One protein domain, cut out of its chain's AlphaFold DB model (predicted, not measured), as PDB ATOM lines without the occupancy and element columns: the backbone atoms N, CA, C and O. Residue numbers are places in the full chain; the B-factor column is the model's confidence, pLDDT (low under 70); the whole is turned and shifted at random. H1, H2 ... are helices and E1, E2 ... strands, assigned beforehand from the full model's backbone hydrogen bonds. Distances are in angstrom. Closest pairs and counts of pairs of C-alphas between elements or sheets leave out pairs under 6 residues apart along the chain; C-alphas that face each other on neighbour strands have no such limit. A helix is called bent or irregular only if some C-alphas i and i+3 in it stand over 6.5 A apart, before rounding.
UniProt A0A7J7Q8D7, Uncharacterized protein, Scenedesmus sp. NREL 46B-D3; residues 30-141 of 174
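Overview. This is residues 30 to 141 of the 174 residues of an uncharacterized protein of Scenedesmus sp. NREL 46B-D3 (UniProt A0A7J7Q8D7). Three helices side by side, H2 between H1 and H5, form the main body; off to the side of the later part of H2 lie the short helix H3 and, apart from H2, a small hairpin of two strands, E1 and E2, while the short helix H4 lies much farther out. The long loop of residues 44 to 56 lies toward one end of the longest axis and H4 at the other. The printed part has 112 residues, with five named helices and two named strands in the order H1 H2 H3 E1 E2 H4 H5, mostly helix; the sheet, E1 - E2, is antiparallel. It is only just compact, close to loose, with a radius of gyration of the C-alphas of 15.7 A, and elongated, spanning 55 by 33 by 26 A.

Along the chain. Find C-alpha 31 at (27.389, -11.236, 48.598), where H1 begins; it runs to residue 43, 18.6 A on. H2, residues 57 to 75, starts at C-alpha 57 at (23.427, 12.278, 28.629) and is 27.1 A long. Next come H3, residues 80 to 84, E1, residues 92 to 94, E2, residues 100 to 102, and H4, residues 112 to 115. H5, residues 125 to 141, ends at C-alpha 141 at (21.183, 16.289, 33.333), 24.4 A from its first C-alpha. It is irregular, with C-alphas 136 and 139 7.1 A apart, and has a kink of 49 degrees near residue 135.

Arrangement. Start at H2. H1 and H2 form a helical hairpin and touch, closest at the C-alphas of Leu 41 and Tyr 67, 5.2 A apart, at a shallow tilt of 23 degrees, opposite ways. H5 touches H2, closest at the C-alphas of Arg 58 and Glu 141, 5.0 A apart, at a shallow tilt of 32 degrees, opposite ways. H1 and H5 are apart. H3 is close to H2 but not clearly touching: the closest C-alphas, of Ile 69 and Leu 83, are 7.0 A apart. In the hairpin of E1 and E2, look for N 93 and O 101, and N 101 and O 93, each pair 2.9 A apart and within hydrogen-bond range. Residues 101 to 102 of E2 also pair, antiparallel, with residues 121 to 122. The closest C-alphas of E2 and H5, of Trp 100 and Tyr 128, are 7.5 A apart. H4 touches no helix. In H1 and H3 every O i to N i+4 pair is within hydrogen-bond range, in H2 14 of 15 and in H5 8 of 13; H4 is too short for such a pair.

Size, cuts and confidence. The two C-alphas farthest apart, those of Ser 51 and Lys 114, are 55.1 A apart. The printed part has no cut. The link from H1 to H2, 13 residues, is long; those from H2 to H3 and from E1 to E2 are tight. Mean pLDDT of the printed part is 90.5 and of H4 76; no printed residue is under 70.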
ATOM      1  N   HIS A  30      23.186 -13.412  47.620       89.94
ATOM      2  CA  HIS A  30      24.538 -13.719  48.077       89.94
ATOM      3  C   HIS A  30      25.466 -12.528  47.829       89.94
ATOM      4  O   HIS A  30      25.293 -11.757  46.886       89.94
ATOM      5  N   TRP A  31      26.481 -12.378  48.683       89.06
ATOM      6  CA  TRP A  31      27.389 -11.236  48.598       89.06
ATOM      7  C   TRP A  31      28.114 -11.158  47.248       89.06
ATOM      8  O   TRP A  31      28.174 -10.087  46.650       89.06
ATOM      9  N   ASP A  32      28.575 -12.292  46.721       91.75
ATOM     10  CA  ASP A  32      29.249 -12.345  45.419       91.75
ATOM     11  C   ASP A  32      28.308 -11.955  44.266       91.75
ATOM     12  O   ASP A  32      28.704 -11.231  43.351       91.75
ATOM     13  N   GLU A  33      27.035 -12.355  44.340       91.06
ATOM     14  CA  GLU A  33      26.006 -11.956  43.370       91.06
ATOM     15  C   GLU A  33      25.728 -10.451  43.445       91.06
ATOM     16  O   GLU A  33      25.586  -9.783  42.420       91.06
ATOM     17  N   PHE A  34      25.699  -9.894  44.657       89.69
ATOM     18  CA  PHE A  34      25.539  -8.461  44.871       89.69
ATOM     19  C   PHE A  34      26.729  -7.659  44.324       89.69
ATOM     20  O   PHE A  34      26.528  -6.631  43.678       89.69
ATOM     21  N   LEU A  35      27.962  -8.135  44.510       88.69
ATOM     22  CA  LEU A  35      29.145  -7.506  43.917       88.69
ATOM     23  C   LEU A  35      29.122  -7.580  42.385       88.69
ATOM     24  O   LEU A  35      29.398  -6.577  41.724       88.69
ATOM     25  N   GLY A  36      28.728  -8.724  41.817       91.31
ATOM     26  CA  GLY A  36      28.514  -8.865  40.375       91.31
ATOM     27  C   GLY A  36      27.456  -7.890  39.847       91.31
ATOM     28  O   GLY A  36      27.643  -7.264  38.804       91.31
ATOM     29  N   PHE A  37      26.381  -7.675  40.607       92.19
ATOM     30  CA  PHE A  37      25.357  -6.682  40.288       92.19
ATOM     31  C   PHE A  37      25.898  -5.240  40.312       92.19
ATOM     32  O   PHE A  37      25.617  -4.468  39.394       92.19
ATOM     33  N   VAL A  38      26.722  -4.876  41.300       91.75
ATOM     34  CA  VAL A  38      27.382  -3.555  41.351       91.75
ATOM     35  C   VAL A  38      28.280  -3.339  40.130       91.75
ATOM     36  O   VAL A  38      28.241  -2.269  39.522       91.75
ATOM     37  N   GLN A  39      29.059  -4.351  39.742       91.56
ATOM     38  CA  GLN A  39      29.924  -4.286  38.560       91.56
ATOM     39  C   GLN A  39      29.117  -4.146  37.263       91.56
ATOM     40  O   GLN A  39      29.473  -3.343  36.402       91.56
ATOM     41  N   ALA A  40      28.000  -4.867  37.136       92.19
ATOM     42  CA  ALA A  40      27.103  -4.733  35.992       92.19
ATOM     43  C   ALA A  40      26.533  -3.306  35.879       92.19
ATOM     44  O   ALA A  40      26.564  -2.713  34.801       92.19
ATOM     45  N   LEU A  41      26.098  -2.709  36.995       92.94
ATOM     46  CA  LEU A  41      25.631  -1.317  37.020       92.94
ATOM     47  C   LEU A  41      26.732  -0.311  36.666       92.94
ATOM     48  O   LEU A  41      26.457   0.702  36.020       92.94
ATOM     49  N   HIS A  42      27.976  -0.573  37.073       92.88
ATOM     50  CA  HIS A  42      29.115   0.260  36.684       92.88
ATOM     51  C   HIS A  42      29.339   0.218  35.171       92.88
ATOM     52  O   HIS A  42      29.441   1.265  34.535       92.88
ATOM     53  N   ALA A  43      29.295  -0.972  34.566       90.56
ATOM     54  CA  ALA A  43      29.396  -1.129  33.117       90.56
ATOM     55  C   ALA A  43      28.252  -0.414  32.368       90.56
ATOM     56  O   ALA A  43      28.472   0.192  31.318       90.56
ATOM     57  N   GLU A  44      27.041  -0.395  32.932       89.12
ATOM     58  CA  GLU A  44      25.912   0.373  32.392       89.12
ATOM     59  C   GLU A  44      26.113   1.893  32.437       89.12
ATOM     60  O   GLU A  44      25.339   2.624  31.815       89.12
ATOM     61  N   CYS A  45      27.121   2.410  33.138       91.25
ATOM     62  CA  CYS A  45      27.463   3.833  33.105       91.25
ATOM     63  C   CYS A  45      28.229   4.224  31.830       91.25
ATOM     64  O   CYS A  45      28.485   5.409  31.611       91.25
ATOM     65  N   ALA A  46      28.557   3.261  30.958       89.19
ATOM     66  CA  ALA A  46      29.205   3.525  29.682       89.19
ATOM     67  C   ALA A  46      28.418   4.545  28.839       89.19
ATOM     68  O   ALA A  46      27.192   4.468  28.689       89.19
ATOM     69  N   GLY A  47      29.151   5.494  28.249       84.69
ATOM     70  CA  GLY A  47      28.594   6.552  27.402       84.69
ATOM     71  C   GLY A  47      28.167   6.085  26.008       84.69
ATOM     72  O   GLY A  47      27.534   6.849  25.283       84.69
ATOM     73  N   LEU A  48      28.489   4.847  25.629       86.56
ATOM     74  CA  LEU A  48      28.122   4.248  24.349       86.56
ATOM     75  C   LEU A  48      27.056   3.172  24.555       86.56
ATOM     76  O   LEU A  48      27.070   2.433  25.536       86.56
ATOM     77  N   ALA A  49      26.115   3.085  23.622       83.06
ATOM     78  CA  ALA A  49      25.166   1.986  23.542       83.06
ATOM     79  C   ALA A  49      25.851   0.730  22.977       83.06
ATOM     80  O   ALA A  49      26.892   0.827  22.330       83.06
ATOM     81  N   ALA A  50      25.210  -0.437  23.101       82.69
ATOM     82  CA  ALA A  50      25.700  -1.690  22.503       82.69
ATOM     83  C   ALA A  50      25.914  -1.604  20.974       82.69
ATOM     84  O   ALA A  50      26.689  -2.364  20.408       82.69
ATOM     85  N   SER A  51      25.253  -0.654  20.303       84.56
ATOM     86  CA  SER A  51      25.439  -0.355  18.876       84.56
ATOM     87  C   SER A  51      26.637   0.560  18.567       84.56
ATOM     88  O   SER A  51      26.815   0.950  17.417       84.56
ATOM     89  N   GLY A  52      27.414   0.973  19.574       85.50
ATOM     90  CA  GLY A  52      28.530   1.918  19.449       85.50
ATOM     91  C   GLY A  52      28.121   3.393  19.364       85.50
ATOM     92  O   GLY A  52      28.981   4.269  19.335       85.50
ATOM     93  N   LYS A  53      26.818   3.704  19.341       88.69
ATOM     94  CA  LYS A  53      26.319   5.088  19.297       88.69
ATOM     95  C   LYS A  53      26.408   5.765  20.673       88.69
ATOM     96  O   LYS A  53      26.132   5.096  21.670       88.69
ATOM     97  N   PRO A  54      26.697   7.078  20.752       90.88
ATOM     98  CA  PRO A  54      26.615   7.826  22.005       90.88
ATOM     99  C   PRO A  54      25.217   7.755  22.625       90.88
ATOM    100  O   PRO A  54      24.207   7.883  21.929       90.88
ATOM    101  N   ARG A  55      25.160   7.561  23.943       91.62
ATOM    102  CA  ARG A  55      23.915   7.576  24.713       91.62
ATOM    103  C   ARG A  55      23.489   8.996  25.039       91.62
ATOM    104  O   ARG A  55      24.302   9.914  25.141       91.62
ATOM    105  N   VAL A  56      22.190   9.159  25.265       92.31
ATOM    106  CA  VAL A  56      21.642  10.422  25.756       92.31
ATOM    107  C   VAL A  56      22.226  10.695  27.144       92.31
ATOM    108  O   VAL A  56      22.185   9.831  28.020       92.31
ATOM    109  N   ARG A  57      22.749  11.907  27.370       93.31
ATOM    110  CA  ARG A  57      23.427  12.278  28.629       93.31
ATOM    111  C   ARG A  57      22.564  12.028  29.867       93.31
ATOM    112  O   ARG A  57      23.046  11.478  30.851       93.31
ATOM    113  N   ARG A  58      21.262  12.321  29.777       93.44
ATOM    114  CA  ARG A  58      20.272  12.014  30.820       93.44
ATOM    115  C   ARG A  58      20.174  10.518  31.150       93.44
ATOM    116  O   ARG A  58      19.986  10.167  32.310       93.44
ATOM    117  N   GLU A  59      20.302   9.628  30.165       92.38
ATOM    118  CA  GLU A  59      20.284   8.177  30.403       92.38
ATOM    119  C   GLU A  59      21.557   7.704  31.106       92.38
ATOM    120  O   GLU A  59      21.476   6.857  31.993       92.38
ATOM    121  N   VAL A  60      22.711   8.271  30.743       94.12
ATOM    122  CA  VAL A  60      23.986   8.005  31.426       94.12
ATOM    123  C   VAL A  60      23.912   8.491  32.871       94.12
ATOM    124  O   VAL A  60      24.212   7.729  33.784       94.12
ATOM    125  N   ALA A  61      23.408   9.707  33.100       95.38
ATOM    126  CA  ALA A  61      23.194  10.244  34.443       95.38
ATOM    127  C   ALA A  61      22.239   9.374  35.279       95.38
ATOM    128  O   ALA A  61      22.467   9.170  36.469       95.38
ATOM    129  N   ALA A  62      21.192   8.815  34.664       94.56
ATOM    130  CA  ALA A  62      20.270   7.904  35.336       94.56
ATOM    131  C   ALA A  62      20.930   6.565  35.707       94.56
ATOM    132  O   ALA A  62      20.693   6.060  36.805       94.56
ATOM    133  N   SER A  63      21.753   5.994  34.820       95.06
ATOM    134  CA  SER A  63      22.565   4.807  35.124       95.06
ATOM    135  C   SER A  63      23.554   5.096  36.257       95.06
ATOM    136  O   SER A  63      23.582   4.351  37.234       95.06
ATOM    137  N   LEU A  64      24.258   6.231  36.196       96.06
ATOM    138  CA  LEU A  64      25.214   6.650  37.220       96.06
ATOM    139  C   LEU A  64      24.545   6.860  38.584       96.06
ATOM    140  O   LEU A  64      25.067   6.411  39.599       96.06
ATOM    141  N   GLN A  65      23.345   7.454  38.618       96.06
ATOM    142  CA  GLN A  65      22.567   7.590  39.852       96.06
ATOM    143  C   GLN A  65      22.245   6.222  40.476       96.06
ATOM    144  O   GLN A  65      22.386   6.047  41.684       96.06
ATOM    145  N   ARG A  66      21.805   5.245  39.668       95.00
ATOM    146  CA  ARG A  66      21.490   3.889  40.153       95.00
ATOM    147  C   ARG A  66      22.738   3.180  40.659       95.00
ATOM    148  O   ARG A  66      22.696   2.621  41.752       95.00
ATOM    149  N   TYR A  67      23.829   3.253  39.900       96.25
ATOM    150  CA  TYR A  67      25.121   2.723  40.313       96.25
ATOM    151  C   TYR A  67      25.540   3.300  41.667       96.25
ATOM    152  O   TYR A  67      25.783   2.530  42.587       96.25
ATOM    153  N   LEU A  68      25.530   4.627  41.835       96.50
ATOM    154  CA  LEU A  68      25.946   5.271  43.085       96.50
ATOM    155  C   LEU A  68      25.092   4.859  44.286       96.50
ATOM    156  O   LEU A  68      25.632   4.645  45.366       96.50
ATOM    157  N   ILE A  69      23.776   4.703  44.117       95.00
ATOM    158  CA  ILE A  69      22.900   4.218  45.194       95.00
ATOM    159  C   ILE A  69      23.353   2.831  45.670       95.00
ATOM    160  O   ILE A  69      23.497   2.610  46.871       95.00
ATOM    161  N   VAL A  70      23.592   1.903  44.741       93.81
ATOM    162  CA  VAL A  70      23.958   0.517  45.076       93.81
ATOM    163  C   VAL A  70      25.416   0.418  45.541       93.81
ATOM    164  O   VAL A  70      25.708  -0.304  46.491       93.81
ATOM    165  N   ALA A  71      26.322   1.186  44.939       94.44
ATOM    166  CA  ALA A  71      27.721   1.260  45.341       94.44
ATOM    167  C   ALA A  71      27.868   1.820  46.762       94.44
ATOM    168  O   ALA A  71      28.641   1.285  47.543       94.44
ATOM    169  N   ILE A  72      27.093   2.840  47.151       94.44
ATOM    170  CA  ILE A  72      27.110   3.316  48.542       94.44
ATOM    171  C   ILE A  72      26.498   2.263  49.476       94.44
ATOM    172  O   ILE A  72      27.031   2.059  50.560       94.44
ATOM    173  N   LEU A  73      25.441   1.543  49.072       91.25
ATOM    174  CA  LEU A  73      24.880   0.447  49.883       91.25
ATOM    175  C   LEU A  73      25.876  -0.685  50.147       91.25
ATOM    176  O   LEU A  73      25.786  -1.317  51.196       91.25
ATOM    177  N   SER A  74      26.812  -0.940  49.228       91.06
ATOM    178  CA  SER A  74      27.809  -2.002  49.402       91.06
ATOM    179  C   SER A  74      28.796  -1.714  50.534       91.06
ATOM    180  O   SER A  74      29.284  -2.640  51.176       91.06
ATOM    181  N   VAL A  75      29.058  -0.437  50.812       91.56
ATOM    182  CA  VAL A  75      29.999   0.003  51.855       91.56
ATOM    183  C   VAL A  75      29.291   0.539  53.095       91.56
ATOM    184  O   VAL A  75      29.809   0.452  54.204       91.56
ATOM    185  N   VAL A  76      28.079   1.061  52.917       90.81
ATOM    186  CA  VAL A  76      27.222   1.621  53.958       90.81
ATOM    187  C   VAL A  76      25.835   0.970  53.845       90.81
ATOM    188  O   VAL A  76      24.904   1.581  53.305       90.81
ATOM    189  N   PRO A  77      25.655  -0.261  54.367       86.56
ATOM    190  CA  PRO A  77      24.376  -0.972  54.355       86.56
ATOM    191  C   PRO A  77      23.417  -0.419  55.429       86.56
ATOM    192  O   PRO A  77      22.957  -1.125  56.327       86.56
ATOM    193  N   ASP A  78      23.144   0.886  55.376       87.75
ATOM    194  CA  ASP A  78      22.204   1.568  56.265       87.75
ATOM    195  C   ASP A  78      20.782   1.569  55.663       87.75
ATOM    196  O   ASP A  78      20.500   1.031  54.593       87.75
ATOM    197  N   ARG A  79      19.831   2.177  56.369       83.25
ATOM    198  CA  ARG A  79      18.435   2.272  55.949       83.25
ATOM    199  C   ARG A  79      18.317   3.027  54.629       83.25
ATOM    200  O   ARG A  79      18.937   4.069  54.451       83.25
ATOM    201  N   GLN A  80      17.356   2.622  53.797       85.56
ATOM    202  CA  GLN A  80      16.987   3.329  52.557       85.56
ATOM    203  C   GLN A  80      16.822   4.853  52.720       85.56
ATOM    204  O   GLN A  80      17.131   5.620  51.813       85.56
ATOM    205  N   ARG A  81      16.340   5.303  53.887       84.62
ATOM    206  CA  ARG A  81      16.131   6.719  54.198       84.62
ATOM    207  C   ARG A  81      17.439   7.511  54.173       84.62
ATOM    208  O   ARG A  81      17.441   8.606  53.629       84.62
ATOM    209  N   THR A  82      18.523   6.926  54.684       86.44
ATOM    210  CA  THR A  82      19.867   7.516  54.699       86.44
ATOM    211  C   THR A  82      20.279   7.963  53.303       86.44
ATOM    212  O   THR A  82      20.712   9.091  53.135       86.44
ATOM    213  N   LEU A  83      20.061   7.119  52.292       89.19
ATOM    214  CA  LEU A  83      20.415   7.425  50.903       89.19
ATOM    215  C   LEU A  83      19.451   8.409  50.247       89.19
ATOM    216  O   LEU A  83      19.875   9.303  49.522       89.19
ATOM    217  N   ARG A  84      18.147   8.249  50.498       88.81
ATOM    218  CA  ARG A  84      17.113   9.113  49.907       88.81
ATOM    219  C   ARG A  84      17.210  10.564  50.371       88.81
ATOM    220  O   ARG A  84      16.777  11.444  49.639       88.81
ATOM    221  N   GLU A  85      17.738  10.797  51.567       90.12
ATOM    222  CA  GLU A  85      17.847  12.119  52.197       90.12
ATOM    223  C   GLU A  85      19.293  12.655  52.190       90.12
ATOM    224  O   GLU A  85      19.600  13.613  52.900       90.12
ATOM    225  N   LEU A  86      20.192  12.066  51.386       93.75
ATOM    226  CA  LEU A  86      21.544  12.601  51.210       93.75
ATOM    227  C   LEU A  86      21.499  13.987  50.573       93.75
ATOM    228  O   LEU A  86      20.866  14.187  49.541       93.75
ATOM    229  N   GLU A  87      22.235  14.923  51.155       95.00
ATOM    230  CA  GLU A  87      22.341  16.309  50.720       95.00
ATOM    231  C   GLU A  87      23.806  16.743  50.825       95.00
ATOM    232  O   GLU A  87      24.415  16.675  51.900       95.00
ATOM    233  N   VAL A  88      24.383  17.157  49.693       95.00
ATOM    234  CA  VAL A  88      25.785  17.594  49.608       95.00
ATOM    235  C   VAL A  88      25.973  18.849  50.460       95.00
ATOM    236  O   VAL A  88      25.207  19.799  50.343       95.00
ATOM    237  N   GLY A  89      26.988  18.851  51.324       93.44
ATOM    238  CA  GLY A  89      27.284  19.969  52.224       93.44
ATOM    239  C   GLY A  89      26.496  19.958  53.538       93.44
ATOM    240  O   GLY A  89      26.818  20.742  54.428       93.44
ATOM    241  N   ARG A  90      25.518  19.057  53.704       92.00
ATOM    242  CA  ARG A  90      24.769  18.886  54.960       92.00
ATOM    243  C   ARG A  90      24.959  17.498  55.559       92.00
ATOM    244  O   ARG A  90      25.519  17.377  56.644       92.00
ATOM    245  N   THR A  91      24.478  16.465  54.867       93.62
ATOM    246  CA  THR A  91      24.554  15.067  55.332       93.62
ATOM    247  C   THR A  91      25.621  14.276  54.592       93.62
ATOM    248  O   THR A  91      26.199  13.369  55.180       93.62
ATOM    249  N   LEU A  92      25.937  14.641  53.345       96.12
ATOM    250  CA  LEU A  92      27.091  14.141  52.604       96.12
ATOM    251  C   LEU A  92      28.190  15.206  52.598       96.12
ATOM    252  O   LEU A  92      28.020  16.280  52.015       96.12
ATOM    253  N   LEU A  93      29.312  14.908  53.243       95.88
ATOM    254  CA  LEU A  93      30.392  15.858  53.487       95.88
ATOM    255  C   LEU A  93      31.715  15.325  52.937       95.88
ATOM    256  O   LEU A  93      31.988  14.125  52.998       95.88
ATOM    257  N   LYS A  94      32.536  16.245  52.430       96.19
ATOM    258  CA  LYS A  94      33.925  15.988  52.051       96.19
ATOM    259  C   LYS A  94      34.835  16.546  53.140       96.19
ATOM    260  O   LYS A  94      34.689  17.700  53.539       96.19
ATOM    261  N   GLN A  95      35.734  15.717  53.646       94.00
ATOM    262  CA  GLN A  95      36.730  16.082  54.640       94.00
ATOM    263  C   GLN A  95      37.949  16.733  53.960       94.00
ATOM    264  O   GLN A  95      38.139  16.627  52.748       94.00
ATOM    265  N   ASN A  96      38.770  17.440  54.739       93.38
ATOM    266  CA  ASN A  96      39.934  18.179  54.232       93.38
ATOM    267  C   ASN A  96      40.991  17.279  53.566       93.38
ATOM    268  O   ASN A  96      41.752  17.748  52.729       93.38
ATOM    269  N   ASP A  97      41.035  15.999  53.936       93.06
ATOM    270  CA  ASP A  97      41.899  14.967  53.347       93.06
ATOM    271  C   ASP A  97      41.353  14.412  52.013       93.06
ATOM    272  O   ASP A  97      41.986  13.568  51.388       93.06
ATOM    273  N   GLY A  98      40.181  14.881  51.572       92.75
ATOM    274  CA  GLY A  98      39.497  14.419  50.369       92.75
ATOM    275  C   GLY A  98      38.526  13.259  50.593       92.75
ATOM    276  O   GLY A  98      37.826  12.887  49.651       92.75
ATOM    277  N   SER A  99      38.436  12.720  51.812       94.81
ATOM    278  CA  SER A  99      37.551  11.602  52.139       94.81
ATOM    279  C   SER A  99      36.083  12.028  52.174       94.81
ATOM    280  O   SER A  99      35.747  13.099  52.682       94.81
ATOM    281  N   TRP A 100      35.183  11.181  51.676       97.19
ATOM    282  CA  TRP A 100      33.742  11.429  51.731       97.19
ATOM    283  C   TRP A 100      33.087  10.632  52.854       97.19
ATOM    284  O   TRP A 100      33.382   9.455  53.062       97.19
ATOM    285  N   PHE A 101      32.155  11.261  53.565       95.62
ATOM    286  CA  PHE A 101      31.428  10.616  54.650       95.62
ATOM    287  C   PHE A 101      29.988  11.110  54.767       95.62
ATOM    288  O   PHE A 101      29.648  12.233  54.394       95.62
ATOM    289  N   ILE A 102      29.139  10.247  55.321       94.75
ATOM    290  CA  ILE A 102      27.748  10.539  55.633       94.75
ATOM    291  C   ILE A 102      27.633  10.807  57.132       94.75
ATOM    292  O   ILE A 102      28.006   9.966  57.954       94.75
ATOM    293  N   LYS A 103      27.076  11.962  57.494       91.94
ATOM    294  CA  LYS A 103      26.827  12.368  58.879       91.94
ATOM    295  C   LYS A 103      25.340  12.625  59.094       91.94
ATOM    296  O   LYS A 103      24.711  13.344  58.327       91.94
ATOM    297  N   HIS A 104      24.806  12.067  60.177       87.19
ATOM    298  CA  HIS A 104      23.450  12.348  60.643       87.19
ATOM    299  C   HIS A 104      23.514  12.958  62.034       87.19
ATOM    300  O   HIS A 104      24.073  12.351  62.953       87.19
ATOM    301  N   SER A 105      22.908  14.129  62.184       80.81
ATOM    302  CA  SER A 105      22.669  14.727  63.490       80.81
ATOM    303  C   SER A 105      21.517  14.022  64.206       80.81
ATOM    304  O   SER A 105      20.703  13.321  63.591       80.81
ATOM    305  N   ALA A 106      21.383  14.265  65.506       78.19
ATOM    306  CA  ALA A 106      20.237  13.817  66.292       78.19
ATOM    307  C   ALA A 106      18.861  14.239  65.714       78.19
ATOM    308  O   ALA A 106      17.852  13.591  66.002       78.19
ATOM    309  N   ALA A 107      18.794  15.297  64.898       78.75
ATOM    310  CA  ALA A 107      17.556  15.743  64.257       78.75
ATOM    311  C   ALA A 107      17.179  14.916  63.014       78.75
ATOM    312  O   ALA A 107      16.011  14.883  62.629       78.75
ATOM    313  N   ASP A 108      18.140  14.219  62.403       75.19
ATOM    314  CA  ASP A 108      17.953  13.577  61.098       75.19
ATOM    315  C   ASP A 108      17.369  12.151  61.203       75.19
ATOM    316  O   ASP A 108      17.088  11.512  60.188       75.19
ATOM    317  N   TYR A 109      17.162  11.610  62.416       72.75
ATOM    318  CA  TYR A 109      16.630  10.251  62.576       72.75
ATOM    319  C   TYR A 109      15.804  10.014  63.847       72.75
ATOM    320  O   TYR A 109      15.967  10.652  64.885       72.75
ATOM    321  N   LYS A 110      14.915   9.009  63.769       72.06
ATOM    322  CA  LYS A 110      13.838   8.758  64.747       72.06
ATOM    323  C   LYS A 110      14.291   8.590  66.202       72.06
ATOM    324  O   LYS A 110      13.508   8.834  67.113       72.06
ATOM    325  N   THR A 111      15.516   8.121  66.432       74.62
ATOM    326  CA  THR A 111      16.041   7.849  67.777       74.62
ATOM    327  C   THR A 111      17.164   8.801  68.181       74.62
ATOM    328  O   THR A 111      17.813   8.558  69.195       74.62
ATOM    329  N   GLY A 112      17.389   9.890  67.439       74.06
ATOM    330  CA  GLY A 112      18.463  10.835  67.742       74.06
ATOM    331  C   GLY A 112      18.298  11.539  69.087       74.06
ATOM    332  O   GLY A 112      19.276  11.730  69.796       74.06
ATOM    333  N   LYS A 113      17.058  11.762  69.546       74.75
ATOM    334  CA  LYS A 113      16.793  12.221  70.926       74.75
ATOM    335  C   LYS A 113      17.328  11.272  72.008       74.75
ATOM    336  O   LYS A 113      17.550  11.705  73.129       74.75
ATOM    337  N   LYS A 114      17.478   9.980  71.694       79.56
ATOM    338  CA  LYS A 114      17.881   8.930  72.643       79.56
ATOM    339  C   LYS A 114      19.366   8.578  72.550       79.56
ATOM    340  O   LYS A 114      19.961   8.263  73.569       79.56
ATOM    341  N   TYR A 115      19.933   8.602  71.345       76.69
ATOM    342  CA  TYR A 115      21.302   8.135  71.084       76.69
ATOM    343  C   TYR A 115      22.251   9.236  70.589       76.69
ATOM    344  O   TYR A 115      23.421   8.955  70.369       76.69
ATOM    345  N   GLY A 116      21.776  10.475  70.435       82.00
ATOM    346  CA  GLY A 116      22.594  11.596  69.974       82.00
ATOM    347  C   GLY A 116      22.958  11.491  68.496       82.00
ATOM    348  O   GLY A 116      22.162  11.025  67.678       82.00
ATOM    349  N   ASP A 117      24.153  11.944  68.140       81.31
ATOM    350  CA  ASP A 117      24.661  11.869  66.773       81.31
ATOM    351  C   ASP A 117      25.122  10.447  66.433       81.31
ATOM    352  O   ASP A 117      25.631   9.714  67.282       81.31
ATOM    353  N   ARG A 118      24.951  10.040  65.170       82.50
ATOM    354  CA  ARG A 118      25.472   8.745  64.709       82.50
ATOM    355  C   ARG A 118      26.956   8.875  64.352       82.50
ATOM    356  O   ARG A 118      27.354   9.928  63.849       82.50
ATOM    357  N   PRO A 119      27.755   7.806  64.524       87.12
ATOM    358  CA  PRO A 119      29.089   7.747  63.941       87.12
ATOM    359  C   PRO A 119      29.037   8.049  62.441       87.12
ATOM    360  O   PRO A 119      28.114   7.609  61.750       87.12
ATOM    361  N   SER A 120      30.023   8.799  61.952       91.00
ATOM    362  CA  SER A 120      30.154   9.090  60.526       91.00
ATOM    363  C   SER A 120      30.347   7.797  59.739       91.00
ATOM    364  O   SER A 120      31.165   6.954  60.104       91.00
ATOM    365  N   LEU A 121      29.603   7.653  58.648       93.19
ATOM    366  CA  LEU A 121      29.689   6.498  57.760       93.19
ATOM    367  C   LEU A 121      30.613   6.870  56.602       93.19
ATOM    368  O   LEU A 121      30.277   7.745  55.804       93.19
ATOM    369  N   LEU A 122      31.791   6.258  56.543       94.69
ATOM    370  CA  LEU A 122      32.779   6.541  55.504       94.69
ATOM    371  C   LEU A 122      32.341   5.940  54.165       94.69
ATOM    372  O   LEU A 122      31.895   4.795  54.104       94.69
ATOM    373  N   ILE A 123      32.496   6.710  53.093       96.19
ATOM    374  CA  ILE A 123      32.357   6.216  51.724       96.19
ATOM    375  C   ILE A 123      33.718   5.672  51.292       96.19
ATOM    376  O   ILE A 123      34.749   6.276  51.569       96.19
ATOM    377  N   ALA A 124      33.741   4.522  50.622       94.88
ATOM    378  CA  ALA A 124      35.001   3.952  50.168       94.88
ATOM    379  C   ALA A 124      35.597   4.748  48.987       94.88
ATOM    380  O   ALA A 124      34.846   5.160  48.096       94.88
ATOM    381  N   PRO A 125      36.937   4.888  48.907       96.50
ATOM    382  CA  PRO A 125      37.600   5.691  47.878       96.50
ATOM    383  C   PRO A 125      37.279   5.318  46.430       96.50
ATOM    384  O   PRO A 125      37.288   6.187  45.564       96.50
ATOM    385  N   PHE A 126      36.954   4.050  46.155       94.38
ATOM    386  CA  PHE A 126      36.624   3.605  44.797       94.38
ATOM    387  C   PHE A 126      35.346   4.250  44.236       94.38
ATOM    388  O   PHE A 126      35.145   4.211  43.035       94.38
ATOM    389  N   ILE A 127      34.492   4.830  45.090       96.19
ATOM    390  CA  ILE A 127      33.237   5.491  44.695       96.19
ATOM    391  C   ILE A 127      33.476   6.974  44.367       96.19
ATOM    392  O   ILE A 127      32.651   7.608  43.710       96.19
ATOM    393  N   TYR A 128      34.582   7.560  44.845       96.75
ATOM    394  CA  TYR A 128      34.824   9.004  44.762       96.75
ATOM    395  C   TYR A 128      34.820   9.542  43.325       96.75
ATOM    396  O   TYR A 128      34.165  10.565  43.115       96.75
ATOM    397  N   PRO A 129      35.464   8.899  42.327       96.25
ATOM    398  CA  PRO A 129      35.491   9.430  40.965       96.25
ATOM    399  C   PRO A 129      34.084   9.589  40.377       96.25
ATOM    400  O   PRO A 129      33.734  10.647  39.854       96.25
ATOM    401  N   GLU A 130      33.245   8.564  40.513       96.44
ATOM    402  CA  GLU A 130      31.871   8.551  40.024       96.44
ATOM    403  C   GLU A 130      30.970   9.486  40.828       96.44
ATOM    404  O   GLU A 130      30.118  10.162  40.248       96.44
ATOM    405  N   LEU A 131      31.162   9.560  42.148       97.38
ATOM    406  CA  LEU A 131      30.409  10.455  43.024       97.38
ATOM    407  C   LEU A 131      30.676  11.918  42.662       97.38
ATOM    408  O   LEU A 131      29.740  12.695  42.480       97.38
ATOM    409  N   GLU A 132      31.945  12.287  42.513       97.44
ATOM    410  CA  GLU A 132      32.352  13.643  42.160       97.44
ATOM    411  C   GLU A 132      31.946  13.992  40.728       97.44
ATOM    412  O   GLU A 132      31.402  15.072  40.493       97.44
ATOM    413  N   ALA A 133      32.113  13.071  39.775       96.44
ATOM    414  CA  ALA A 133      31.612  13.258  38.416       96.44
ATOM    415  C   ALA A 133      30.089  13.457  38.404       96.44
ATOM    416  O   ALA A 133      29.574  14.304  37.667       96.44
ATOM    417  N   PHE A 134      29.348  12.701  39.218       97.25
ATOM    418  CA  PHE A 134      27.903  12.845  39.310       97.25
ATOM    419  C   PHE A 134      27.504  14.202  39.880       97.25
ATOM    420  O   PHE A 134      26.708  14.899  39.251       97.25
ATOM    421  N   ILE A 135      28.087  14.600  41.013       96.50
ATOM    422  CA  ILE A 135      27.806  15.883  41.670       96.50
ATOM    423  C   ILE A 135      28.116  17.058  40.735       96.50
ATOM    424  O   ILE A 135      27.283  17.952  40.594       96.50
ATOM    425  N   ASN A 136      29.277  17.037  40.075       96.38
ATOM    426  CA  ASN A 136      29.778  18.179  39.311       96.38
ATOM    427  C   ASN A 136      29.214  18.265  37.886       96.38
ATOM    428  O   ASN A 136      29.082  19.363  37.351       96.38
ATOM    429  N   THR A 137      28.887  17.127  37.262       95.06
ATOM    430  CA  THR A 137      28.607  17.084  35.816       95.06
ATOM    431  C   THR A 137      27.264  16.458  35.476       95.06
ATOM    432  O   THR A 137      26.537  17.004  34.646       95.06
ATOM    433  N   TRP A 138      26.929  15.307  36.064       95.44
ATOM    434  CA  TRP A 138      25.800  14.496  35.582       95.44
ATOM    435  C   TRP A 138      24.479  14.786  36.286       95.44
ATOM    436  O   TRP A 138      23.425  14.635  35.677       95.44
ATOM    437  N   ARG A 139      24.502  15.232  37.545       94.75
ATOM    438  CA  ARG A 139      23.284  15.470  38.331       94.75
ATOM    439  C   ARG A 139      22.356  16.488  37.665       94.75
ATOM    440  O   ARG A 139      21.143  16.300  37.671       94.75
ATOM    441  N   GLN A 140      22.911  17.531  37.051       94.69
ATOM    442  CA  GLN A 140      22.137  18.554  36.333       94.69
ATOM    443  C   GLN A 140      21.361  18.002  35.125       94.69
ATOM    444  O   GLN A 140      20.274  18.491  34.830       94.69
ATOM    445  N   GLU A 141      21.848  16.935  34.480       95.00
ATOM    446  CA  GLU A 141      21.183  16.289  33.333       95.00
ATOM    447  C   GLU A 141      19.837  15.653  33.724       95.00
ATOM    448  O   GLU A 141      19.004  15.346  32.868       95.00
TER     449      GLU A 141